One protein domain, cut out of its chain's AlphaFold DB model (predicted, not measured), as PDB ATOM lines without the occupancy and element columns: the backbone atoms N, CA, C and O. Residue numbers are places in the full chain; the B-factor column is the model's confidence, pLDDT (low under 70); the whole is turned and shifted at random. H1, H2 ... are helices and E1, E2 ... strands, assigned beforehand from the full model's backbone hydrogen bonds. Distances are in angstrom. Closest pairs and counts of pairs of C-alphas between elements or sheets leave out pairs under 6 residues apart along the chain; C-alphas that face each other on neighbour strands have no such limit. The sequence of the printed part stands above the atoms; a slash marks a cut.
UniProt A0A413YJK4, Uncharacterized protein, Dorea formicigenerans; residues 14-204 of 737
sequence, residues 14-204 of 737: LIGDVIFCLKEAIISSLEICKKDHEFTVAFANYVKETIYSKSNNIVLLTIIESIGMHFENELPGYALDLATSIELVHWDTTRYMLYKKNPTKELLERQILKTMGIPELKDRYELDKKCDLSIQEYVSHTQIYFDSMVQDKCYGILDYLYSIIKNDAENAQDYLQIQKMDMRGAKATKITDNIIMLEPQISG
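AT A GLANCE: This is residues 14 to 204 of the 737 residues of an uncharacterized protein of Dorea formicigenerans (UniProt A0A413YJK4). Two groups of three up-and-down helices, H1 to H3 and H7 to H9, are the two main blocks of the fold; short H4 and H5 pack on H7, and from the first group H3 comes near H5. From H5 a wide loop reaches away with H6, residues 101 to 108 sticking out, and the E1 and E2 hairpin extends beyond the second group. The printed part has 191 residues, with nine named helices, then two antiparallel strands, E1 - E2. It is mostly helix and compact, with a radius of gyration of the C-alphas of 18.9 A and spans of 52 by 43 by 41 A.

IN THESE COORDINATES: H1, residues 14 to 33, begins at C-alpha 14 (170.457, 174.470, 100.976) and is 28.5 A long. H2, residues 37 to 54, is 25.6 A long; H3, residues 58 to 70, is 19.0 A long. H4 is residues 80 to 84, H5 86 to 96, H6 103 to 115 and H7 135 to 145. H8, residues 148 to 164, is 24.5 A long, from C-alpha 148 (148.127, 195.510, 130.168). H9 is residues 172 to 181, E1 187 to 192, and E2 195 to 199, ending at C-alpha 199 (143.784, 175.198, 133.543).

HOW THE PARTS SIT: H1, H2 and H3 form an up-and-down bundle, each helix running against the one before. H1 touches H2 with residues 30 to 33 alone, closest at the C-alphas of Cys 33 and Thr 40, 6.0 A. H2 and H3 only just touch, with 3 pairs of C-alphas within 8 A, closest at Ile 51 and Leu 60, 6.5 A. H7, the hub, touches H4, H5, H8 and H9. H7, H8 and H9 form a second up-and-down bundle; the closest C-alphas of H7 and H9, Ser 140 and Met 181, are 5.0 A apart. H5 is about perpendicular to H7, at 87 degrees, with closest C-alphas Val 89 and Ile 135 6.1 A apart. The E1 and E2 hairpin has N 189 and O 197 within hydrogen-bond range at 2.8 A. Every O i to N i+4 pair is within range in H1, H2, H5, H6, H8 and H9; H3 has 6 of 9, H7 6 of 7, and H4 0 of 1, with 2 of 2 O i to N i+3 pairs.

THE WHOLE: The farthest C-alphas, Gly 117 and Ser 148, are 55.6 A apart. The printed part has no cut. The link from H6 to H7 is long, 19 residues. Mean pLDDT of the printed part is 90.8; residue 119 is under 70.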
ATOM      1  N   LEU A  14     169.900 173.120 101.104       92.69
ATOM      2  CA  LEU A  14     170.457 174.470 100.976       92.69
ATOM      3  C   LEU A  14     169.538 175.548 101.573       92.69
ATOM      4  O   LEU A  14     170.013 176.478 102.211       92.69
ATOM      5  N   ILE A  15     168.223 175.426 101.379       91.25
ATOM      6  CA  ILE A  15     167.247 176.361 101.948       91.25
ATOM      7  C   ILE A  15     167.203 176.197 103.470       91.25
ATOM      8  O   ILE A  15     167.181 177.195 104.181       91.25
ATOM      9  N   GLY A  16     167.224 174.959 103.972       93.50
ATOM     10  CA  GLY A  16     167.286 174.685 105.411       93.50
ATOM     11  C   GLY A  16     168.525 175.297 106.072       93.50
ATOM     12  O   GLY A  16     168.383 176.025 107.052       93.50
ATOM     13  N   ASP A  17     169.702 175.089 105.480       93.94
ATOM     14  CA  ASP A  17     170.981 175.627 105.959       93.94
ATOM     15  C   ASP A  17     170.989 177.161 105.965       93.94
ATOM     16  O   ASP A  17     171.392 177.777 106.948       93.94
ATOM     17  N   VAL A  18     170.503 177.798 104.893       93.94
ATOM     18  CA  VAL A  18     170.432 179.266 104.808       93.94
ATOM     19  C   VAL A  18     169.529 179.840 105.898       93.94
ATOM     20  O   VAL A  18     169.891 180.834 106.525       93.94
ATOM     21  N   ILE A  19     168.373 179.221 106.146       93.62
ATOM     22  CA  ILE A  19     167.435 179.679 107.177       93.62
ATOM     23  C   ILE A  19     168.010 179.477 108.577       93.62
ATOM     24  O   ILE A  19     167.921 180.392 109.391       93.62
ATOM     25  N   PHE A  20     168.644 178.329 108.840       94.69
ATOM     26  CA  PHE A  20     169.331 178.079 110.106       94.69
ATOM     27  C   PHE A  20     170.424 179.125 110.357       94.69
ATOM     28  O   PHE A  20     170.369 179.835 111.356       94.69
ATOM     29  N   CYS A  21     171.351 179.309 109.411       94.62
ATOM     30  CA  CYS A  21     172.440 180.279 109.541       94.62
ATOM     31  C   CYS A  21     171.936 181.718 109.716       94.62
ATOM     32  O   CYS A  21     172.483 182.468 110.521       94.62
ATOM     33  N   LEU A  22     170.893 182.117 108.978       94.31
ATOM     34  CA  LEU A  22     170.306 183.451 109.104       94.31
ATOM     35  C   LEU A  22     169.676 183.658 110.486       94.31
ATOM     36  O   LEU A  22     169.902 184.695 111.109       94.31
ATOM     37  N   LYS A  23     168.911 182.675 110.969       94.19
ATOM     38  CA  LYS A  23     168.295 182.702 112.298       94.19
ATOM     39  C   LYS A  23     169.361 182.816 113.393       94.19
ATOM     40  O   LYS A  23     169.285 183.735 114.203       94.19
ATOM     41  N   GLU A  24     170.380 181.957 113.360       94.44
ATOM     42  CA  GLU A  24     171.480 181.967 114.334       94.44
ATOM     43  C   GLU A  24     172.252 183.291 114.320       94.44
ATOM     44  O   GLU A  24     172.585 183.830 115.375       94.44
ATOM     45  N   ALA A  25     172.491 183.868 113.138       95.38
ATOM     46  CA  ALA A  25     173.149 185.165 113.017       95.38
ATOM     47  C   ALA A  25     172.318 186.302 113.635       95.38
ATOM     48  O   ALA A  25     172.873 187.166 114.318       95.38
ATOM     49  N   ILE A  26     170.995 186.307 113.426       95.50
ATOM     50  CA  ILE A  26     170.099 187.318 114.006       95.50
ATOM     51  C   ILE A  26     170.023 187.163 115.528       95.50
ATOM     52  O   ILE A  26     170.199 188.156 116.237       95.50
ATOM     53  N   ILE A  27     169.824 185.941 116.034       95.00
ATOM     54  CA  ILE A  27     169.786 185.657 117.479       95.00
ATOM     55  C   ILE A  27     171.111 186.051 118.135       95.00
ATOM     56  O   ILE A  27     171.108 186.776 119.126       95.00
ATOM     57  N   SER A  28     172.246 185.668 117.545       93.75
ATOM     58  CA  SER A  28     173.574 186.040 118.049       93.75
ATOM     59  C   SER A  28     173.770 187.558 118.083       93.75
ATOM     60  O   SER A  28     174.331 188.096 119.035       93.75
ATOM     61  N   SER A  29     173.277 188.269 117.064       92.56
ATOM     62  CA  SER A  29     173.353 189.733 117.010       92.56
ATOM     63  C   SER A  29     172.503 190.387 118.103       92.56
ATOM     64  O   SER A  29     172.970 191.312 118.770       92.56
ATOM     65  N   LEU A  30     171.285 189.887 118.330       93.44
ATOM     66  CA  LEU A  30     170.413 190.340 119.417       93.44
ATOM     67  C   LEU A  30     171.027 190.040 120.793       93.44
ATOM     68  O   LEU A  30     171.030 190.916 121.653       93.44
ATOM     69  N   GLU A  31     171.634 188.866 120.989       92.38
ATOM     70  CA  GLU A  31     172.334 188.501 122.232       92.38
ATOM     71  C   GLU A  31     173.506 189.444 122.557       92.38
ATOM     72  O   GLU A  31     173.717 189.805 123.717       92.38
ATOM     73  N   ILE A  32     174.246 189.902 121.541       88.75
ATOM     74  CA  ILE A  32     175.312 190.902 121.712       88.75
ATOM     75  C   ILE A  32     174.724 192.261 122.116       88.75
ATOM     76  O   ILE A  32     175.267 192.941 122.992       88.75
ATOM     77  N   CYS A  33     173.614 192.656 121.490       85.88
ATOM     78  CA  CYS A  33     173.041 193.990 121.644       85.88
ATOM     79  C   CYS A  33     172.068 194.132 122.824       85.88
ATOM     80  O   CYS A  33     171.766 195.259 123.206       85.88
ATOM     81  N   LYS A  34     171.639 193.030 123.460       84.31
ATOM     82  CA  LYS A  34     170.594 192.999 124.505       84.31
ATOM     83  C   LYS A  34     170.796 193.938 125.697       84.31
ATOM     84  O   LYS A  34     169.864 194.190 126.452       84.31
ATOM     85  N   LYS A  35     172.025 194.419 125.916       84.69
ATOM     86  CA  LYS A  35     172.341 195.388 126.978       84.69
ATOM     87  C   LYS A  35     171.743 196.772 126.706       84.69
ATOM     88  O   LYS A  35     171.554 197.530 127.651       84.69
ATOM     89  N   ASP A  36     171.464 197.088 125.444       89.31
ATOM     90  CA  ASP A  36     170.778 198.301 125.010       89.31
ATOM     91  C   ASP A  36     169.360 197.931 124.551       89.31
ATOM     92  O   ASP A  36     169.154 197.382 123.465       89.31
ATOM     93  N   HIS A  37     168.374 198.192 125.413       88.31
ATOM     94  CA  HIS A  37     166.987 197.807 125.159       88.31
ATOM     95  C   HIS A  37     166.390 198.542 123.951       88.31
ATOM     96  O   HIS A  37     165.703 197.921 123.143       88.31
ATOM     97  N   GLU A  38     166.687 199.833 123.780       89.94
ATOM     98  CA  GLU A  38     166.142 200.631 122.678       89.94
ATOM     99  C   GLU A  38     166.678 200.130 121.333       89.94
ATOM    100  O   GLU A  38     165.904 199.891 120.400       89.94
ATOM    101  N   PHE A  39     167.987 199.868 121.255       88.94
ATOM    102  CA  PHE A  39     168.595 199.304 120.054       88.94
ATOM    103  C   PHE A  39     168.088 197.885 119.757       88.94
ATOM    104  O   PHE A  39     167.805 197.561 118.603       88.94
ATOM    105  N   THR A  40     167.926 197.049 120.788       91.62
ATOM    106  CA  THR A  40     167.396 195.681 120.648       91.62
ATOM    107  C   THR A  40     165.985 195.695 120.059       91.62
ATOM    108  O   THR A  40     165.722 194.994 119.081       91.62
ATOM    109  N   VAL A  41     165.094 196.535 120.597       93.44
ATOM    110  CA  VAL A  41     163.715 196.691 120.106       93.44
ATOM    111  C   VAL A  41     163.701 197.239 118.678       93.44
ATOM    112  O   VAL A  41     162.983 196.713 117.826       93.44
ATOM    113  N   ALA A  42     164.512 198.259 118.381       92.75
ATOM    114  CA  ALA A  42     164.594 198.840 117.042       92.75
ATOM    115  C   ALA A  42     165.078 197.820 115.998       92.75
ATOM    116  O   ALA A  42     164.481 197.699 114.926       92.75
ATOM    117  N   PHE A  43     166.123 197.049 116.315       94.12
ATOM    118  CA  PHE A  43     166.650 196.024 115.419       94.12
ATOM    119  C   PHE A  43     165.660 194.871 115.215       94.12
ATOM    120  O   PHE A  43     165.418 194.470 114.076       94.12
ATOM    121  N   ALA A  44     165.030 194.378 116.287       96.00
ATOM    122  CA  ALA A  44     164.007 193.340 116.187       96.00
ATOM    123  C   ALA A  44     162.818 193.803 115.326       96.00
ATOM    124  O   ALA A  44     162.397 193.091 114.414       96.00
ATOM    125  N   ASN A  45     162.322 195.027 115.532       95.25
ATOM    126  CA  ASN A  45     161.238 195.580 114.717       95.25
ATOM    127  C   ASN A  45     161.642 195.751 113.249       95.25
ATOM    128  O   ASN A  45     160.863 195.395 112.367       95.25
ATOM    129  N   TYR A  46     162.874 196.187 112.968       95.88
ATOM    130  CA  TYR A  46     163.395 196.240 111.601       95.88
ATOM    131  C   TYR A  46     163.383 194.860 110.922       95.88
ATOM    132  O   TYR A  46     162.972 194.740 109.763       95.88
ATOM    133  N   VAL A  47     163.796 193.805 111.635       95.94
ATOM    134  CA  VAL A  47     163.737 192.421 111.133       95.94
ATOM    135  C   VAL A  47     162.288 192.018 110.844       95.94
ATOM    136  O   VAL A  47     161.995 191.558 109.737       95.94
ATOM    137  N   LYS A  48     161.372 192.243 111.795       96.25
ATOM    138  CA  LYS A  48     159.939 191.932 111.662       96.25
ATOM    139  C   LYS A  48     159.297 192.620 110.458       96.25
ATOM    140  O   LYS A  48     158.680 191.959 109.624       96.25
ATOM    141  N   GLU A  49     159.479 193.933 110.334       95.88
ATOM    142  CA  GLU A  49     158.945 194.736 109.229       95.88
ATOM    143  C   GLU A  49     159.526 194.306 107.881       95.88
ATOM    144  O   GLU A  49     158.801 194.198 106.888       95.88
ATOM    145  N   THR A  50     160.827 194.008 107.835       95.56
ATOM    146  CA  THR A  50     161.486 193.523 106.618       95.56
ATOM    147  C   THR A  50     160.898 192.187 106.173       95.56
ATOM    148  O   THR A  50     160.604 192.015 104.989       95.56
ATOM    149  N   ILE A  51     160.691 191.254 107.104       94.69
ATOM    150  CA  ILE A  51     160.105 189.947 106.799       94.69
ATOM    151  C   ILE A  51     158.663 190.110 106.311       94.69
ATOM    152  O   ILE A  51     158.341 189.595 105.244       94.69
ATOM    153  N   TYR A  52     157.811 190.856 107.019       92.94
ATOM    154  CA  TYR A  52     156.414 191.023 106.606       92.94
ATOM    155  C   TYR A  52     156.244 191.770 105.282       92.94
ATOM    156  O   TYR A  52     155.335 191.452 104.521       92.94
ATOM    157  N   SER A  53     157.105 192.746 104.984       93.62
ATOM    158  CA  SER A  53     156.994 193.535 103.750       93.62
ATOM    159  C   SER A  53     157.612 192.860 102.524       93.62
ATOM    160  O   SER A  53     157.160 193.114 101.407       93.62
ATOM    161  N   LYS A  54     158.652 192.030 102.699       92.12
ATOM    162  CA  LYS A  54     159.430 191.467 101.578       92.12
ATOM    163  C   LYS A  54     159.298 189.959 101.409       92.12
ATOM    164  O   LYS A  54     159.631 189.456 100.336       92.12
ATOM    165  N   SER A  55     158.856 189.226 102.428       87.12
ATOM    166  CA  SER A  55     158.660 187.782 102.313       87.12
ATOM    167  C   SER A  55     157.350 187.459 101.602       87.12
ATOM    168  O   SER A  55     156.309 188.038 101.893       87.12
ATOM    169  N   ASN A  56     157.384 186.461 100.722       84.75
ATOM    170  CA  ASN A  56     156.199 185.824 100.143       84.75
ATOM    171  C   ASN A  56     156.007 184.382 100.651       84.75
ATOM    172  O   ASN A  56     155.218 183.624 100.089       84.75
ATOM    173  N   ASN A  57     156.763 183.985 101.678       84.88
ATOM    174  CA  ASN A  57     156.835 182.619 102.170       84.88
ATOM    175  C   ASN A  57     156.768 182.583 103.700       84.88
ATOM    176  O   ASN A  57     157.445 183.336 104.403       84.88
ATOM    177  N   ILE A  58     156.005 181.618 104.199       87.75
ATOM    178  CA  ILE A  58     155.858 181.292 105.609       87.75
ATOM    179  C   ILE A  58     157.175 180.928 106.319       87.75
ATOM    180  O   ILE A  58     157.308 181.158 107.513       87.75
ATOM    181  N   VAL A  59     158.174 180.398 105.605       91.06
ATOM    182  CA  VAL A  59     159.470 180.005 106.190       91.06
ATOM    183  C   VAL A  59     160.137 181.159 106.933       91.06
ATOM    184  O   VAL A  59     160.700 180.940 107.992       91.06
ATOM    185  N   LEU A  60     160.066 182.392 106.423       92.56
ATOM    186  CA  LEU A  60     160.703 183.524 107.105       92.56
ATOM    187  C   LEU A  60     159.957 183.940 108.382       92.56
ATOM    188  O   LEU A  60     160.555 184.571 109.247       92.56
ATOM    189  N   LEU A  61     158.688 183.555 108.548       93.94
ATOM    190  CA  LEU A  61     157.940 183.813 109.780       93.94
ATOM    191  C   LEU A  61     158.446 182.968 110.958       93.94
ATOM    192  O   LEU A  61     158.256 183.375 112.101       93.94
ATOM    193  N   THR A  62     159.145 181.854 110.707       92.94
ATOM    194  CA  THR A  62     159.766 181.054 111.778       92.94
ATOM    195  C   THR A  62     160.881 181.831 112.481       92.94
ATOM    196  O   THR A  62     161.125 181.632 113.661       92.94
ATOM    197  N   ILE A  63     161.516 182.792 111.799       94.56
ATOM    198  CA  ILE A  63     162.492 183.697 112.420       94.56
ATOM    199  C   ILE A  63     161.790 184.622 113.426       94.56
ATOM    200  O   ILE A  63     162.332 184.888 114.494       94.56
ATOM    201  N   ILE A  64     160.574 185.091 113.115       95.62
ATOM    202  CA  ILE A  64     159.776 185.919 114.035       95.62
ATOM    203  C   ILE A  64     159.354 185.095 115.257       95.62
ATOM    204  O   ILE A  64     159.472 185.588 116.378       95.62
ATOM    205  N   GLU A  65     158.905 183.853 115.043       94.69
ATOM    206  CA  GLU A  65     158.596 182.894 116.114       94.69
ATOM    207  C   GLU A  65     159.802 182.691 117.034       94.69
ATOM    208  O   GLU A  65     159.709 182.972 118.228       94.69
ATOM    209  N   SER A  66     160.949 182.311 116.474       94.75
ATOM    210  CA  SER A  66     162.141 181.995 117.256       94.75
ATOM    211  C   SER A  66     162.668 183.212 118.022       94.75
ATOM    212  O   SER A  66     163.028 183.084 119.184       94.75
ATOM    213  N   ILE A  67     162.657 184.419 117.433       95.94
ATOM    214  CA  ILE A  67     163.027 185.649 118.161       95.94
ATOM    215  C   ILE A  67     162.054 185.907 119.318       95.94
ATOM    216  O   ILE A  67     162.496 186.200 120.426       95.94
ATOM    217  N   GLY A  68     160.745 185.802 119.074       94.62
ATOM    218  CA  GLY A  68     159.733 186.078 120.094       94.62
ATOM    219  C   GLY A  68     159.781 185.113 121.275       94.62
ATOM    220  O   GLY A  68     159.534 185.538 122.398       94.62
ATOM    221  N   MET A  69     160.131 183.846 121.035       94.88
ATOM    222  CA  MET A  69     160.317 182.848 122.092       94.88
ATOM    223  C   MET A  69     161.675 182.993 122.789       94.88
ATOM    224  O   MET A  69     161.735 183.029 124.015       94.88
ATOM    225  N   HIS A  70     162.766 183.147 122.029       95.31
ATOM    226  CA  HIS A  70     164.118 183.271 122.585       95.31
ATOM    227  C   HIS A  70     164.274 184.490 123.503       95.31
ATOM    228  O   HIS A  70     165.006 184.435 124.494       95.31
ATOM    229  N   PHE A  71     163.590 185.582 123.159       94.25
ATOM    230  CA  PHE A  71     163.605 186.860 123.865       94.25
ATOM    231  C   PHE A  71     162.228 187.193 124.456       94.25
ATOM    232  O   PHE A  71     161.814 188.349 124.435       94.25
ATOM    233  N   GLU A  72     161.493 186.192 124.957       92.44
ATOM    234  CA  GLU A  72     160.133 186.360 125.501       92.44
ATOM    235  C   GLU A  72     160.043 187.496 126.542       92.44
ATOM    236  O   GLU A  72     159.074 188.256 126.536       92.44
ATOM    237  N   ASN A  73     161.068 187.665 127.386       90.50
ATOM    238  CA  ASN A  73     161.097 188.707 128.417       90.50
ATOM    239  C   ASN A  73     161.570 190.068 127.889       90.50
ATOM    240  O   ASN A  73     161.101 191.108 128.346       90.50
ATOM    241  N   GLU A  74     162.532 190.080 126.966       91.88
ATOM    242  CA  GLU A  74     163.120 191.302 126.416       91.88
ATOM    243  C   GLU A  74     162.250 191.935 125.321       91.88
ATOM    244  O   GLU A  74     162.310 193.147 125.113       91.88
ATOM    245  N   LEU A  75     161.445 191.125 124.628       93.12
ATOM    246  CA  LEU A  75     160.558 191.510 123.530       93.12
ATOM    247  C   LEU A  75     159.138 190.934 123.744       93.12
ATOM    248  O   LEU A  75     158.645 190.157 122.913       93.12
ATOM    249  N   PRO A  76     158.449 191.307 124.840       91.31
ATOM    250  CA  PRO A  76     157.147 190.745 125.174       91.31
ATOM    251  C   PRO A  76     156.119 191.067 124.087       91.31
ATOM    252  O   PRO A  76     155.963 192.204 123.640       91.31
ATOM    253  N   GLY A  77     155.413 190.037 123.629       92.00
ATOM    254  CA  GLY A  77     154.388 190.156 122.598       92.00
ATOM    255  C   GLY A  77     154.894 190.239 121.153       92.00
ATOM    256  O   GLY A  77     154.084 190.404 120.234       92.00
ATOM    257  N   TYR A  78     156.204 190.113 120.915       95.12
ATOM    258  CA  TYR A  78     156.798 190.257 119.583       95.12
ATOM    259  C   TYR A  78     156.233 189.262 118.560       95.12
ATOM    260  O   TYR A  78     155.950 189.652 117.425       95.12
ATOM    261  N   ALA A  79     155.994 188.011 118.960       95.56
ATOM    262  CA  ALA A  79     155.457 186.969 118.082       95.56
ATOM    263  C   ALA A  79     153.923 186.803 118.146       95.56
ATOM    264  O   ALA A  79     153.389 185.962 117.427       95.56
ATOM    265  N   LEU A  80     153.194 187.604 118.943       95.06
ATOM    266  CA  LEU A  80     151.738 187.431 119.130       95.06
ATOM    267  C   LEU A  80     150.947 187.488 117.824       95.06
ATOM    268  O   LEU A  80     149.961 186.775 117.675       95.06
ATOM    269  N   ASP A  81     151.391 188.301 116.866       93.62
ATOM    270  CA  ASP A  81     150.712 188.452 115.575       93.62
ATOM    271  C   ASP A  81     150.662 187.136 114.782       93.62
ATOM    272  O   ASP A  81     149.810 186.972 113.920       93.62
ATOM    273  N   LEU A  82     151.533 186.164 115.079       94.88
ATOM    274  CA  LEU A  82     151.471 184.842 114.457       94.88
ATOM    275  C   LEU A  82     150.253 184.032 114.931       94.88
ATOM    276  O   LEU A  82     149.758 183.188 114.187       94.88
ATOM    277  N   ALA A  83     149.727 184.310 116.127       95.69
ATOM    278  CA  ALA A  83     148.549 183.634 116.664       95.69
ATOM    279  C   ALA A  83     147.242 184.051 115.969       95.69
ATOM    280  O   ALA A  83     146.227 183.386 116.147       95.69
ATOM    281  N   THR A  84     147.238 185.102 115.136       93.81
ATOM    282  CA  THR A  84     146.035 185.506 114.386       93.81
ATOM    283  C   THR A  84     145.618 184.487 113.323       93.81
ATOM    284  O   THR A  84     144.530 184.607 112.768       93.81
ATOM    285  N   SER A  85     146.470 183.507 113.006       93.69
ATOM    286  CA  SER A  85     146.155 182.405 112.099       93.69
ATOM    287  C   SER A  85     146.196 181.077 112.844       93.69
ATOM    288  O   SER A  85     147.248 180.642 113.312       93.69
ATOM    289  N   ILE A  86     145.051 180.394 112.897       93.88
ATOM    290  CA  ILE A  86     144.946 179.082 113.545       93.88
ATOM    291  C   ILE A  86     145.820 178.024 112.854       93.88
ATOM    292  O   ILE A  86     146.365 177.138 113.510       93.88
ATOM    293  N   GLU A  87     146.042 178.154 111.542       92.69
ATOM    294  CA  GLU A  87     146.934 177.274 110.779       92.69
ATOM    295  C   GLU A  87     148.385 177.384 111.267       92.69
ATOM    296  O   GLU A  87     149.063 176.366 111.423       92.69
ATOM    297  N   LEU A  88     148.850 178.606 111.572       93.94
ATOM    298  CA  LEU A  88     150.181 178.827 112.143       93.94
ATOM    299  C   LEU A  88     150.301 178.186 113.526       93.94
ATOM    300  O   LEU A  88     151.317 177.556 113.806       93.94
ATOM    301  N   VAL A  89     149.259 178.278 114.357       94.38
ATOM    302  CA  VAL A  89     149.225 177.639 115.684       94.38
ATOM    303  C   VAL A  89     149.333 176.110 115.568       94.38
ATOM    304  O   VAL A  89     150.082 175.478 116.317       94.38
ATOM    305  N   HIS A  90     148.660 175.494 114.592       92.50
ATOM    306  CA  HIS A  90     148.765 174.048 114.340       92.50
ATOM    307  C   HIS A  90     150.135 173.625 113.801       92.50
ATOM    308  O   HIS A  90     150.718 172.633 114.259       92.50
ATOM    309  N   TRP A  91     150.692 174.368 112.843       92.31
ATOM    310  CA  TRP A  91     152.040 174.092 112.341       92.31
ATOM    311  C   TRP A  91     153.098 174.286 113.421       92.31
ATOM    312  O   TRP A  91     154.022 173.474 113.525       92.31
ATOM    313  N   ASP A  92     152.930 175.297 114.267       94.19
ATOM    314  CA  ASP A  92     153.799 175.517 115.407       94.19
ATOM    315  C   ASP A  92     153.664 174.425 116.464       94.19
ATOM    316  O   ASP A  92     154.666 173.991 117.017       94.19
ATOM    317  N   THR A  93     152.469 173.871 116.669       90.25
ATOM    318  CA  THR A  93     152.301 172.690 117.526       90.25
ATOM    319  C   THR A  93     153.153 171.529 117.010       90.25
ATOM    320  O   THR A  93     153.831 170.862 117.785       90.25
ATOM    321  N   THR A  94     153.217 171.320 115.691       88.06
ATOM    322  CA  THR A  94     154.088 170.285 115.102       88.06
ATOM    323  C   THR A  94     155.574 170.573 115.346       88.06
ATOM    324  O   THR A  94     156.350 169.645 115.583       88.06
ATOM    325  N   ARG A  95     155.977 171.847 115.308       91.31
ATOM    326  CA  ARG A  95     157.337 172.302 115.629       91.31
ATOM    327  C   ARG A  95     157.658 172.112 117.110       91.31
ATOM    328  O   ARG A  95     158.684 171.528 117.434       91.31
ATOM    329  N   TYR A  96     156.750 172.505 117.993       91.62
ATOM    330  CA  TYR A  96     156.867 172.342 119.437       91.62
ATOM    331  C   TYR A  96     157.004 170.876 119.842       91.62
ATOM    332  O   TYR A  96     157.806 170.532 120.706       91.62
ATOM    333  N   MET A  97     156.294 169.981 119.153       86.94
ATOM    334  CA  MET A  97     156.428 168.541 119.362       86.94
ATOM    335  C   MET A  97     157.837 168.004 119.063       86.94
ATOM    336  O   MET A  97     158.130 166.890 119.479       86.94
ATOM    337  N   LEU A  98     158.722 168.754 118.392       87.25
ATOM    338  CA  LEU A  98     160.141 168.386 118.270       87.25
ATOM    339  C   LEU A  98     160.906 168.571 119.586       87.25
ATOM    340  O   LEU A  98     161.837 167.819 119.856       87.25
ATOM    341  N   TYR A  99     160.491 169.523 120.423       87.56
ATOM    342  CA  TYR A  99     161.047 169.725 121.762       87.56
ATOM    343  C   TYR A  99     160.492 168.713 122.770       87.56
ATOM    344  O   TYR A  99     161.125 168.408 123.784       87.56
ATOM    345  N   LYS A 100     159.315 168.140 122.486       86.56
ATOM    346  CA  LYS A 100     158.724 167.082 123.307       86.56
ATOM    347  C   LYS A 100     159.196 165.714 122.846       86.56
ATOM    348  O   LYS A 100     158.804 165.203 121.802       86.56
ATOM    349  N   LYS A 101     159.991 165.078 123.702       76.56
ATOM    350  CA  LYS A 101     160.451 163.703 123.517       76.56
ATOM    351  C   LYS A 101     159.263 162.768 123.318       76.56
ATOM    352  O   LYS A 101     158.468 162.585 124.240       76.56
ATOM    353  N   ASN A 102     159.134 162.173 122.131       80.62
ATOM    354  CA  ASN A 102     158.217 161.057 121.906       80.62
ATOM    355  C   ASN A 102     158.958 159.772 122.300       80.62
ATOM    356  O   ASN A 102     159.791 159.310 121.517       80.62
ATOM    357  N   PRO A 103     158.660 159.167 123.467       79.44
ATOM    358  CA  PRO A 103     159.478 158.077 123.989       79.44
ATOM    359  C   PRO A 103     159.479 156.858 123.067       79.44
ATOM    360  O   PRO A 103     160.487 156.176 122.954       79.44
ATOM    361  N   THR A 104     158.369 156.605 122.368       81.12
ATOM    362  CA  THR A 104     158.248 155.494 121.419       81.12
ATOM    363  C   THR A 104     159.113 155.718 120.193       81.12
ATOM    364  O   THR A 104     159.825 154.816 119.767       81.12
ATOM    365  N   LYS A 105     159.035 156.920 119.613       82.88
ATOM    366  CA  LYS A 105     159.816 157.271 118.430       82.88
ATOM    367  C   LYS A 105     161.309 157.234 118.758       82.88
ATOM    368  O   LYS A 105     162.055 156.583 118.040       82.88
ATOM    369  N   GLU A 106     161.710 157.846 119.872       82.88
ATOM    370  CA  GLU A 106     163.099 157.824 120.338       82.88
ATOM    371  C   GLU A 106     163.589 156.401 120.608       82.88
ATOM    372  O   GLU A 106     164.710 156.066 120.242       82.88
ATOM    373  N   LEU A 107     162.762 155.553 121.229       83.31
ATOM    374  CA  LEU A 107     163.101 154.153 121.482       83.31
ATOM    375  C   LEU A 107     163.362 153.399 120.172       83.31
ATOM    376  O   LEU A 107     164.370 152.706 120.066       83.31
ATOM    377  N   LEU A 108     162.490 153.566 119.173       84.50
ATOM    378  CA  LEU A 108     162.631 152.930 117.861       84.50
ATOM    379  C   LEU A 108     163.835 153.467 117.080       84.50
ATOM    380  O   LEU A 108     164.601 152.678 116.535       84.50
ATOM    381  N   GLU A 109     164.036 154.786 117.042       85.44
ATOM    382  CA  GLU A 109     165.198 155.401 116.386       85.44
ATOM    383  C   GLU A 109     166.498 154.914 117.026       85.44
ATOM    384  O   GLU A 109     167.394 154.447 116.324       85.44
ATOM    385  N   ARG A 110     166.574 154.918 118.363       83.75
ATOM    386  CA  ARG A 110     167.718 154.362 119.096       83.75
ATOM    387  C   ARG A 110     167.921 152.887 118.801       83.75
ATOM    388  O   ARG A 110     169.062 152.468 118.675       83.75
ATOM    389  N   GLN A 111     166.852 152.102 118.684       82.31
ATOM    390  CA  GLN A 111     166.967 150.685 118.363       82.31
ATOM    391  C   GLN A 111     167.518 150.463 116.959       82.31
ATOM    392  O   GLN A 111     168.423 149.655 116.801       82.31
ATOM    393  N   ILE A 112     167.018 151.190 115.959       86.81
ATOM    394  CA  ILE A 112     167.515 151.101 114.582       86.81
ATOM    395  C   ILE A 112     168.997 151.469 114.545       86.81
ATOM    396  O   ILE A 112     169.802 150.709 114.010       86.81
ATOM    397  N   LEU A 113     169.366 152.600 115.153       87.31
ATOM    398  CA  LEU A 113     170.755 153.050 115.219       87.31
ATOM    399  C   LEU A 113     171.635 152.016 115.936       87.31
ATOM    400  O   LEU A 113     172.643 151.589 115.380       87.31
ATOM    401  N   LYS A 114     171.206 151.528 117.107       84.75
ATOM    402  CA  LYS A 114     171.927 150.518 117.892       84.75
ATOM    403  C   LYS A 114     172.075 149.195 117.140       84.75
ATOM    404  O   LYS A 114     173.158 148.626 117.149       84.75
ATOM    405  N   THR A 115     171.033 148.709 116.466       86.69
ATOM    406  CA  THR A 115     171.107 147.503 115.628       86.69
ATOM    407  C   THR A 115     172.107 147.688 114.487       86.69
ATOM    408  O   THR A 115     172.897 146.787 114.237       86.69
ATOM    409  N   MET A 116     172.155 148.871 113.871       86.00
ATOM    410  CA  MET A 116     173.127 149.210 112.821       86.00
ATOM    411  C   MET A 116     174.533 149.542 113.358       86.00
ATOM    412  O   MET A 116     175.403 149.925 112.580       86.00
ATOM    413  N   GLY A 117     174.770 149.447 114.672       76.12
ATOM    414  CA  GLY A 117     176.062 149.771 115.288       76.12
ATOM    415  C   GLY A 117     176.384 151.271 115.347       76.12
ATOM    416  O   GLY A 117     177.534 151.646 115.561       76.12
ATOM    417  N   ILE A 118     175.389 152.144 115.169       81.38
ATOM    418  CA  ILE A 118     175.537 153.602 115.223       81.38
ATOM    419  C   ILE A 118     175.143 154.081 116.632       81.38
ATOM    420  O   ILE A 118     173.980 153.951 117.010       81.38
ATOM    421  N   PRO A 119     176.072 154.637 117.434       67.81
ATOM    422  CA  PRO A 119     175.788 154.985 118.829       67.81
ATOM    423  C   PRO A 119     174.850 156.190 118.973       67.81
ATOM    424  O   PRO A 119     173.948 156.180 119.806       67.81
ATOM    425  N   GLU A 120     175.050 157.230 118.166       71.88
ATOM    426  CA  GLU A 120     174.215 158.429 118.158       71.88
ATOM    427  C   GLU A 120     174.315 159.092 116.783       71.88
ATOM    428  O   GLU A 120     175.404 159.198 116.213       71.88
ATOM    429  N   LEU A 121     173.184 159.557 116.257       77.31
ATOM    430  CA  LEU A 121     173.146 160.426 115.090       77.31
ATOM    431  C   LEU A 121     172.710 161.807 115.565       77.31
ATOM    432  O   LEU A 121     171.604 161.964 116.077       77.31
ATOM    433  N   LYS A 122     173.590 162.798 115.425       77.19
ATOM    434  CA  LYS A 122     173.230 164.178 115.738       77.19
ATOM    435  C   LYS A 122     172.354 164.743 114.636       77.19
ATOM    436  O   LYS A 122     172.661 164.571 113.455       77.19
ATOM    437  N   ASP A 123     171.320 165.465 115.040       82.19
ATOM    438  CA  ASP A 123     170.531 166.262 114.115       82.19
ATOM    439  C   ASP A 123     171.409 167.334 113.460       82.19
ATOM    440  O   ASP A 123     172.307 167.905 114.087       82.19
ATOM    441  N   ARG A 124     171.139 167.624 112.183       87.00
ATOM    442  CA  ARG A 124     171.850 168.667 111.430       87.00
ATOM    443  C   ARG A 124     171.643 170.061 112.020       87.00
ATOM    444  O   ARG A 124     172.559 170.877 111.973       87.00
ATOM    445  N   TYR A 125     170.447 170.328 112.544       91.00
ATOM    446  CA  TYR A 125     170.077 171.605 113.146       91.00
ATOM    447  C   TYR A 125     169.859 171.410 114.643       91.00
ATOM    448  O   TYR A 125     168.977 170.657 115.048       91.00
ATOM    449  N   GLU A 126     170.647 172.101 115.462       88.62
ATOM    450  CA  GLU A 126     170.432 172.110 116.906       88.62
ATOM    451  C   GLU A 126     169.182 172.935 117.241       88.62
ATOM    452  O   GLU A 126     168.966 174.024 116.700       88.62
ATOM    453  N   LEU A 127     168.333 172.395 118.118       90.94
ATOM    454  CA  LEU A 127     167.158 173.105 118.608       90.94
ATOM    455  C   LEU A 127     167.562 174.090 119.703       90.94
ATOM    456  O   LEU A 127     168.212 173.732 120.688       90.94
ATOM    457  N   ASP A 128     167.112 175.328 119.558       91.25
ATOM    458  CA  ASP A 128     167.318 176.368 120.550       91.25
ATOM    459  C   ASP A 128     166.409 176.135 121.761       91.25
ATOM    460  O   ASP A 128     165.188 176.252 121.682       91.25
ATOM    461  N   LYS A 129     167.012 175.832 122.910       92.38
ATOM    462  CA  LYS A 129     166.287 175.502 124.145       92.38
ATOM    463  C   LYS A 129     165.383 176.628 124.644       92.38
ATOM    464  O   LYS A 129     164.408 176.324 125.324       92.38
ATOM    465  N   LYS A 130     165.675 177.899 124.332       92.75
ATOM    466  CA  LYS A 130     164.780 179.008 124.706       92.75
ATOM    467  C   LYS A 130     163.500 179.040 123.863       92.75
ATOM    468  O   LYS A 130     162.539 179.688 124.247       92.75
ATOM    469  N   CYS A 131     163.468 178.300 122.757       92.69
ATOM    470  CA  CYS A 131     162.292 178.111 121.918       92.69
ATOM    471  C   CYS A 131     161.465 176.857 122.297       92.69
ATOM    472  O   CYS A 131     160.577 176.479 121.530       92.69
ATOM    473  N   ASP A 132     161.698 176.208 123.453       93.50
ATOM    474  CA  ASP A 132     160.818 175.148 124.005       93.50
ATOM    475  C   ASP A 132     159.517 175.736 124.585       93.50
ATOM    476  O   ASP A 132     159.167 175.558 125.750       93.50
ATOM    477  N   LEU A 133     158.809 176.475 123.741       92.19
ATOM    478  CA  LEU A 133     157.540 177.126 124.015       92.19
ATOM    479  C   LEU A 133     156.743 177.113 122.716       92.19
ATOM    480  O   LEU A 133     157.322 177.346 121.664       92.19
ATOM    481  N   SER A 134     155.456 176.789 122.726       94.25
ATOM    482  CA  SER A 134     154.602 176.925 121.534       94.25
ATOM    483  C   SER A 134     154.001 178.325 121.425       94.25
ATOM    484  O   SER A 134     153.869 179.021 122.425       94.25
ATOM    485  N   ILE A 135     153.556 178.734 120.234       95.44
ATOM    486  CA  ILE A 135     152.779 179.971 120.043       95.44
ATOM    487  C   ILE A 135     151.531 179.948 120.932       95.44
ATOM    488  O   ILE A 135     151.196 180.959 121.542       95.44
ATOM    489  N   GLN A 136     150.875 178.792 121.049       94.38
ATOM    490  CA  GLN A 136     149.726 178.616 121.936       94.38
ATOM    491  C   GLN A 136     150.082 178.942 123.396       94.38
ATOM    492  O   GLN A 136     149.390 179.732 124.030       94.38
ATOM    493  N   GLU A 137     151.169 178.372 123.922       93.19
ATOM    494  CA  GLU A 137     151.614 178.643 125.297       93.19
ATOM    495  C   GLU A 137     152.132 180.073 125.461       93.19
ATOM    496  O   GLU A 137     151.868 180.688 126.486       93.19
ATOM    497  N   TYR A 138     152.800 180.634 124.451       94.56
ATOM    498  CA  TYR A 138     153.259 182.023 124.447       94.56
ATOM    499  C   TYR A 138     152.086 183.000 124.597       94.56
ATOM    500  O   TYR A 138     152.154 183.948 125.382       94.56
ATOM    501  N   VAL A 139     150.962 182.745 123.918       94.81
ATOM    502  CA  VAL A 139     149.717 183.520 124.066       94.81
ATOM    503  C   VAL A 139     149.146 183.384 125.485       94.81
ATOM    504  O   VAL A 139     148.748 184.388 126.082       94.81
ATOM    505  N   SER A 140     149.146 182.179 126.063       92.31
ATOM    506  CA  SER A 140     148.714 181.952 127.452       92.31
ATOM    507  C   SER A 140     149.622 182.662 128.465       92.31
ATOM    508  O   SER A 140     149.130 183.361 129.350       92.31
ATOM    509  N   HIS A 141     150.942 182.529 128.324       91.56
ATOM    510  CA  HIS A 141     151.956 183.177 129.160       91.56
ATOM    511  C   HIS A 141     151.815 184.691 129.133       91.56
ATOM    512  O   HIS A 141     151.881 185.345 130.175       91.56
ATOM    513  N   THR A 142     151.542 185.242 127.951       91.31
ATOM    514  CA  THR A 142     151.414 186.683 127.769       91.31
ATOM    515  C   THR A 142     150.283 187.280 128.607       91.31
ATOM    516  O   THR A 142     150.436 188.361 129.172       91.31
ATOM    517  N   GLN A 143     149.180 186.549 128.770       92.69
ATOM    518  CA  GLN A 143     148.056 186.973 129.613       92.69
ATOM    519  C   GLN A 143     148.377 186.946 131.114       92.69
ATOM    520  O   GLN A 143     147.681 187.593 131.892       92.69
ATOM    521  N   ILE A 144     149.389 186.179 131.527       89.44
ATOM    522  CA  ILE A 144     149.717 185.932 132.935       89.44
ATOM    523  C   ILE A 144     150.874 186.823 133.399       89.44
ATOM    524  O   ILE A 144     150.827 187.347 134.511       89.44
ATOM    525  N   TYR A 145     151.913 186.981 132.573       88.12
ATOM    526  CA  TYR A 145     153.195 187.544 133.005       88.12
ATOM    527  C   TYR A 145     153.467 188.980 132.541       88.12
ATOM    528  O   TYR A 145     154.267 189.663 133.182       88.12
ATOM    529  N   PHE A 146     152.832 189.459 131.465       90.19
ATOM    530  CA  PHE A 146     153.146 190.770 130.872       90.19
ATOM    531  C   PHE A 146     152.108 191.846 131.190       90.19
ATOM    532  O   PHE A 146     151.060 191.567 131.768       90.19
ATOM    533  N   ASP A 147     152.432 193.098 130.856       90.31
ATOM    534  CA  ASP A 147     151.615 194.269 131.174       90.31
ATOM    535  C   ASP A 147     150.305 194.363 130.367       90.31
ATOM    536  O   ASP A 147     150.064 193.628 129.407       90.31
ATOM    537  N   SER A 148     149.455 195.318 130.755       89.06
ATOM    538  CA  SER A 148     148.127 195.510 130.168       89.06
ATOM    539  C   SER A 148     148.149 195.811 128.667       89.06
ATOM    540  O   SER A 148     147.225 195.421 127.965       89.06
ATOM    541  N   MET A 149     149.189 196.476 128.145       91.06
ATOM    542  CA  MET A 149     149.256 196.810 126.718       91.06
ATOM    543  C   MET A 149     149.411 195.542 125.873       91.06
ATOM    544  O   MET A 149     148.761 195.396 124.834       91.06
ATOM    545  N   VAL A 150     150.253 194.613 126.326       91.81
ATOM    546  CA  VAL A 150     150.449 193.329 125.647       91.81
ATOM    547  C   VAL A 150     149.235 192.409 125.851       91.81
ATOM    548  O   VAL A 150     148.802 191.742 124.906       91.81
ATOM    549  N   GLN A 151     148.632 192.424 127.046       93.06
ATOM    550  CA  GLN A 151     147.402 191.680 127.348       93.06
ATOM    551  C   GLN A 151     146.226 192.106 126.458       93.06
ATOM    552  O   GLN A 151     145.570 191.248 125.869       93.06
ATOM    553  N   ASP A 152     145.994 193.410 126.285       93.12
ATOM    554  CA  ASP A 152     144.900 193.928 125.454       93.12
ATOM    555  C   ASP A 152     145.042 193.486 123.992       93.12
ATOM    556  O   ASP A 152     144.066 193.088 123.346       93.12
ATOM    557  N   LYS A 153     146.278 193.481 123.474       93.44
ATOM    558  CA  LYS A 153     146.573 192.951 122.138       93.44
ATOM    559  C   LYS A 153     146.235 191.462 122.047       93.44
ATOM    560  O   LYS A 153     145.607 191.038 121.080       93.44
ATOM    561  N   CYS A 154     146.618 190.679 123.054       94.50
ATOM    562  CA  CYS A 154     146.298 189.257 123.137       94.50
ATOM    563  C   CYS A 154     144.778 189.008 123.147       94.50
ATOM    564  O   CYS A 154     144.291 188.155 122.404       94.50
ATOM    565  N   TYR A 155     144.015 189.773 123.932       95.00
ATOM    566  CA  TYR A 155     142.555 189.652 123.983       95.00
ATOM    567  C   TYR A 155     141.899 189.983 122.644       95.00
ATOM    568  O   TYR A 155     141.029 189.236 122.198       95.00
ATOM    569  N   GLY A 156     142.373 191.022 121.950       95.94
ATOM    570  CA  GLY A 156     141.897 191.348 120.604       95.94
ATOM    571  C   GLY A 156     142.102 190.212 119.594       95.94
ATOM    572  O   GLY A 156     141.232 189.966 118.760       95.94
ATOM    573  N   ILE A 157     143.220 189.480 119.690       96.12
ATOM    574  CA  ILE A 157     143.496 188.311 118.838       96.12
ATOM    575  C   ILE A 157     142.542 187.157 119.168       96.12
ATOM    576  O   ILE A 157     141.958 186.573 118.256       96.12
ATOM    577  N   LEU A 158     142.346 186.842 120.451       96.44
ATOM    578  CA  LEU A 158     141.437 185.770 120.876       96.44
ATOM    579  C   LEU A 158     139.992 186.052 120.452       96.44
ATOM    580  O   LEU A 158     139.332 185.177 119.893       96.44
ATOM    581  N   ASP A 159     139.514 187.279 120.659       96.25
ATOM    582  CA  ASP A 159     138.160 187.685 120.274       96.25
ATOM    583  C   ASP A 159     137.964 187.625 118.755       96.25
ATOM    584  O   ASP A 159     136.917 187.179 118.274       96.25
ATOM    585  N   TYR A 160     138.992 187.999 117.984       97.12
ATOM    586  CA  TYR A 160     139.000 187.806 116.538       97.12
ATOM    587  C   TYR A 160     138.874 186.323 116.164       97.12
ATOM    588  O   TYR A 160     137.981 185.983 115.387       97.12
ATOM    589  N   LEU A 161     139.695 185.437 116.739       96.19
ATOM    590  CA  LEU A 161     139.656 183.999 116.444       96.19
ATOM    591  C   LEU A 161     138.290 183.378 116.778       96.19
ATOM    592  O   LEU A 161     137.732 182.657 115.950       96.19
ATOM    593  N   TYR A 162     137.701 183.712 117.930       95.69
ATOM    594  CA  TYR A 162     136.347 183.266 118.286       95.69
ATOM    595  C   TYR A 162     135.261 183.803 117.343       95.69
ATOM    596  O   TYR A 162     134.220 183.167 117.178       95.69
ATOM    597  N   SER A 163     135.473 184.965 116.716       95.88
ATOM    598  CA  SER A 163     134.513 185.528 115.759       95.88
ATOM    599  C   SER A 163     134.480 184.785 114.420       95.88
ATOM    600  O   SER A 163     133.448 184.787 113.744       95.88
ATOM    601  N   ILE A 164     135.590 184.139 114.040       95.62
ATOM    602  CA  ILE A 164     135.730 183.443 112.754       95.62
ATOM    603  C   ILE A 164     135.608 181.916 112.863       95.62
ATOM    604  O   ILE A 164     135.236 181.283 111.876       95.62
ATOM    605  N   ILE A 165     135.863 181.323 114.037       93.69
ATOM    606  CA  ILE A 165     135.818 179.868 114.265       93.69
ATOM    607  C   ILE A 165     134.684 179.539 115.244       93.69
ATOM    608  O   ILE A 165     134.648 180.022 116.373       93.69
ATOM    609  N   LYS A 166     133.737 178.698 114.814       91.88
ATOM    610  CA  LYS A 166     132.536 178.347 115.593       91.88
ATOM    611  C   LYS A 166     132.780 177.153 116.521       91.88
ATOM    612  O   LYS A 166     133.564 176.269 116.204       91.88
ATOM    613  N   ASN A 167     132.058 177.090 117.644       90.06
ATOM    614  CA  ASN A 167     132.052 175.914 118.526       90.06
ATOM    615  C   ASN A 167     131.071 174.855 118.003       90.06
ATOM    616  O   ASN A 167     129.950 174.727 118.498       90.06
ATOM    617  N   ASP A 168     131.473 174.140 116.960       91.38
ATOM    618  CA  ASP A 168     130.730 173.019 116.393       91.38
ATOM    619  C   ASP A 168     131.649 171.810 116.170       91.38
ATOM    620  O   ASP A 168     132.853 171.859 116.415       91.38
ATOM    621  N   ALA A 169     131.068 170.685 115.756       89.44
ATOM    622  CA  ALA A 169     131.804 169.431 115.631       89.44
ATOM    623  C   ALA A 169     132.865 169.461 114.514       89.44
ATOM    624  O   ALA A 169     133.852 168.735 114.613       89.44
ATOM    625  N   GLU A 170     132.669 170.276 113.472       91.62
ATOM    626  CA  GLU A 170     133.606 170.418 112.351       91.62
ATOM    627  C   GLU A 170     134.859 171.185 112.789       91.62
ATOM    628  O   GLU A 170     135.976 170.771 112.493       91.62
ATOM    629  N   ASN A 171     134.672 172.238 113.586       91.94
ATOM    630  CA  ASN A 171     135.737 173.130 114.039       91.94
ATOM    631  C   ASN A 171     136.261 172.801 115.448       91.94
ATOM    632  O   ASN A 171     137.066 173.545 116.003       91.94
ATOM    633  N   ALA A 172     135.826 171.694 116.056       90.94
ATOM    634  CA  ALA A 172     136.103 171.380 117.459       90.94
ATOM    635  C   ALA A 172     137.606 171.334 117.809       90.94
ATOM    636  O   ALA A 172     137.984 171.680 118.926       90.94
ATOM    637  N   GLN A 173     138.469 170.918 116.873       90.69
ATOM    638  CA  GLN A 173     139.926 170.898 117.078       90.69
ATOM    639  C   GLN A 173     140.542 172.299 117.081       90.69
ATOM    640  O   GLN A 173     141.383 172.585 117.933       90.69
ATOM    641  N   ASP A 174     140.111 173.158 116.161       94.06
ATOM    642  CA  ASP A 174     140.559 174.547 116.056       94.06
ATOM    643  C   ASP A 174     140.075 175.341 117.265       94.06
ATOM    644  O   ASP A 174     140.860 175.997 117.949       94.06
ATOM    645  N   TYR A 175     138.793 175.179 117.602       94.81
ATOM    646  CA  TYR A 175     138.180 175.801 118.767       94.81
ATOM    647  C   TYR A 175     138.877 175.387 120.072       94.81
ATOM    648  O   TYR A 175     139.089 176.218 120.954       94.81
ATOM    649  N   LEU A 176     139.308 174.123 120.180       93.62
ATOM    650  CA  LEU A 176     140.092 173.637 121.316       93.62
ATOM    651  C   LEU A 176     141.445 174.356 121.451       93.62
ATOM    652  O   LEU A 176     141.847 174.639 122.578       93.62
ATOM    653  N   GLN A 177     142.152 174.659 120.354       93.88
ATOM    654  CA  GLN A 177     143.412 175.414 120.447       93.88
ATOM    655  C   GLN A 177     143.162 176.847 120.934       93.88
ATOM    656  O   GLN A 177     143.912 177.344 121.769       93.88
ATOM    657  N   ILE A 178     142.080 177.496 120.480       95.31
ATOM    658  CA  ILE A 178     141.708 178.838 120.962       95.31
ATOM    659  C   ILE A 178     141.418 178.801 122.466       95.31
ATOM    660  O   ILE A 178     141.963 179.611 123.212       95.31
ATOM    661  N   GLN A 179     140.633 177.822 122.929       94.12
ATOM    662  CA  GLN A 179     140.332 177.668 124.356       94.12
ATOM    663  C   GLN A 179     141.580 177.406 125.196       94.12
ATOM    664  O   GLN A 179     141.678 177.915 126.302       94.12
ATOM    665  N   LYS A 180     142.553 176.651 124.679       93.31
ATOM    666  CA  LYS A 180     143.829 176.418 125.366       93.31
ATOM    667  C   LYS A 180     144.710 177.667 125.457       93.31
ATOM    668  O   LYS A 180     145.439 177.805 126.433       93.31
ATOM    669  N   MET A 181     144.640 178.559 124.466       95.19
ATOM    670  CA  MET A 181     145.308 179.862 124.515       95.19
ATOM    671  C   MET A 181     144.644 180.810 125.520       95.19
ATOM    672  O   MET A 181     145.327 181.620 126.142       95.19
ATOM    673  N   ASP A 182     143.324 180.731 125.682       95.25
ATOM    674  CA  ASP A 182     142.538 181.667 126.486       95.25
ATOM    675  C   ASP A 182     142.589 181.349 127.990       95.25
ATOM    676  O   ASP A 182     141.979 180.396 128.478       95.25
ATOM    677  N   MET A 183     143.292 182.192 128.747       94.00
ATOM    678  CA  MET A 183     143.412 182.057 130.201       94.00
ATOM    679  C   MET A 183     142.378 182.904 130.957       94.00
ATOM    680  O   MET A 183     142.374 182.922 132.194       94.00
ATOM    681  N   ARG A 184     141.461 183.591 130.256       91.12
ATOM    682  CA  ARG A 184     140.375 184.348 130.893       91.12
ATOM    683  C   ARG A 184     139.433 183.378 131.608       91.12
ATOM    684  O   ARG A 184     138.782 182.539 130.997       91.12
ATOM    685  N   GLY A 185     139.356 183.495 132.932       86.69
ATOM    686  CA  GLY A 185     138.548 182.589 133.756       86.69
ATOM    687  C   GLY A 185     139.168 181.201 133.966       86.69
ATOM    688  O   GLY A 185     138.446 180.268 134.332       86.69
ATOM    689  N   ALA A 186     140.483 181.053 133.757       90.56
ATOM    690  CA  ALA A 186     141.206 179.815 134.032       90.56
ATOM    691  C   ALA A 186     140.937 179.294 135.454       90.56
ATOM    692  O   ALA A 186     140.855 180.045 136.431       90.56
ATOM    693  N   LYS A 187     140.800 177.974 135.572       90.50
ATOM    694  CA  LYS A 187     140.621 177.288 136.847       90.50
ATOM    695  C   LYS A 187     141.969 177.156 137.544       90.50
ATOM    696  O   LYS A 187     142.910 176.605 136.984       90.50
ATOM    697  N   ALA A 188     142.041 177.611 138.790       89.06
ATOM    698  CA  ALA A 188     143.202 177.409 139.644       89.06
ATOM    699  C   ALA A 188     143.011 176.159 140.516       89.06
ATOM    700  O   ALA A 188     142.140 176.127 141.388       89.06
ATOM    701  N   THR A 189     143.844 175.143 140.302       89.06
ATOM    702  CA  THR A 189     143.857 173.902 141.085       89.06
ATOM    703  C   THR A 189     145.138 173.845 141.919       89.06
ATOM    704  O   THR A 189     146.248 173.883 141.390       89.06
ATOM    705  N   LYS A 190     145.008 173.756 143.247       88.00
ATOM    706  CA  LYS A 190     146.161 173.647 144.151       88.00
ATOM    707  C   LYS A 190     146.724 172.220 144.104       88.00
ATOM    708  O   LYS A 190     146.015 171.284 144.458       88.00
ATOM    709  N   ILE A 191     147.984 172.068 143.687       84.75
ATOM    710  CA  ILE A 191     148.678 170.766 143.629       84.75
ATOM    711  C   ILE A 191     149.462 170.521 144.920       84.75
ATOM    712  O   ILE A 191     149.374 169.451 145.518       84.75
ATOM    713  N   THR A 192     150.200 171.532 145.378       83.69
ATOM    714  CA  THR A 192     150.909 171.548 146.667       83.69
ATOM    715  C   THR A 192     150.791 172.936 147.298       83.69
ATOM    716  O   THR A 192     150.155 173.827 146.736       83.69
ATOM    717  N   ASP A 193     151.394 173.154 148.468       82.00
ATOM    718  CA  ASP A 193     151.350 174.460 149.141       82.00
ATOM    719  C   ASP A 193     151.967 175.609 148.336       82.00
ATOM    720  O   ASP A 193     151.503 176.738 148.468       82.00
ATOM    721  N   ASN A 194     152.913 175.310 147.443       87.69
ATOM    722  CA  ASN A 194     153.637 176.312 146.658       87.69
ATOM    723  C   ASN A 194     153.379 176.213 145.143       87.69
ATOM    724  O   ASN A 194     153.994 176.951 144.381       87.69
ATOM    725  N   ILE A 195     152.514 175.294 144.691       85.56
ATOM    726  CA  ILE A 195     152.268 175.047 143.261       85.56
ATOM    727  C   ILE A 195     150.769 175.115 142.977       85.56
ATOM    728  O   ILE A 195     149.984 174.291 143.463       85.56
ATOM    729  N   ILE A 196     150.392 176.084 142.143       86.25
ATOM    730  CA  ILE A 196     149.045 176.247 141.598       86.25
ATOM    731  C   ILE A 196     149.105 175.903 140.114       86.25
ATOM    732  O   ILE A 196     149.905 176.468 139.372       86.25
ATOM    733  N   MET A 197     148.257 174.976 139.694       87.19
ATOM    734  CA  MET A 197     148.041 174.662 138.291       87.19
ATOM    735  C   MET A 197     146.917 175.551 137.763       87.19
ATOM    736  O   MET A 197     145.851 175.618 138.376       87.19
ATOM    737  N   LEU A 198     147.162 176.238 136.650       89.06
ATOM    738  CA  LEU A 198     146.146 177.007 135.937       89.06
ATOM    739  C   LEU A 198     145.693 176.208 134.721       89.06
ATOM    740  O   LEU A 198     146.513 175.820 133.894       89.06
ATOM    741  N   GLU A 199     144.393 175.965 134.626       89.06
ATOM    742  CA  GLU A 199     143.784 175.198 133.543       89.06
ATOM    743  C   GLU A 199     142.824 176.098 132.752       89.06
ATOM    744  O   GLU A 199     141.950 176.727 133.361       89.06
ATOM    745  N   PRO A 200     142.944 176.175 131.416       91.44
ATOM    746  CA  PRO A 200     141.978 176.893 130.595       91.44
ATOM    747  C   PRO A 200     140.586 176.248 130.678       91.44
ATOM    748  O   PRO A 200     140.444 175.051 130.941       91.44
ATOM    749  N   GLN A 201     139.541 177.039 130.430       90.69
ATOM    750  CA  GLN A 201     138.159 176.549 130.426       90.69
ATOM    751  C   GLN A 201     137.814 175.941 129.062       90.69
ATOM    752  O   GLN A 201     137.553 176.655 128.094       90.69
ATOM    753  N   ILE A 202     137.776 174.612 128.994       90.25
ATOM    754  CA  ILE A 202     137.394 173.872 127.787       90.25
ATOM    755  C   ILE A 202     135.908 173.520 127.873       90.25
ATOM    756  O   ILE A 202     135.440 173.054 128.908       90.25
ATOM    757  N   SER A 203     135.149 173.754 126.801       89.94
ATOM    758  CA  SER A 203     133.694 173.530 126.793       89.94
ATOM    759  C   SER A 203     133.141 173.230 125.398       89.94
ATOM    760  O   SER A 203     133.750 173.562 124.381       89.94
ATOM    761  N   GLY A 204     131.948 172.633 125.340       89.62
ATOM    762  CA  GLY A 204     131.251 172.338 124.083       89.62
ATOM    763  C   GLY A 204     131.799 171.094 123.382       89.62
ATOM    764  O   GLY A 204     132.074 170.082 124.025       89.62
TER     765      GLY A 204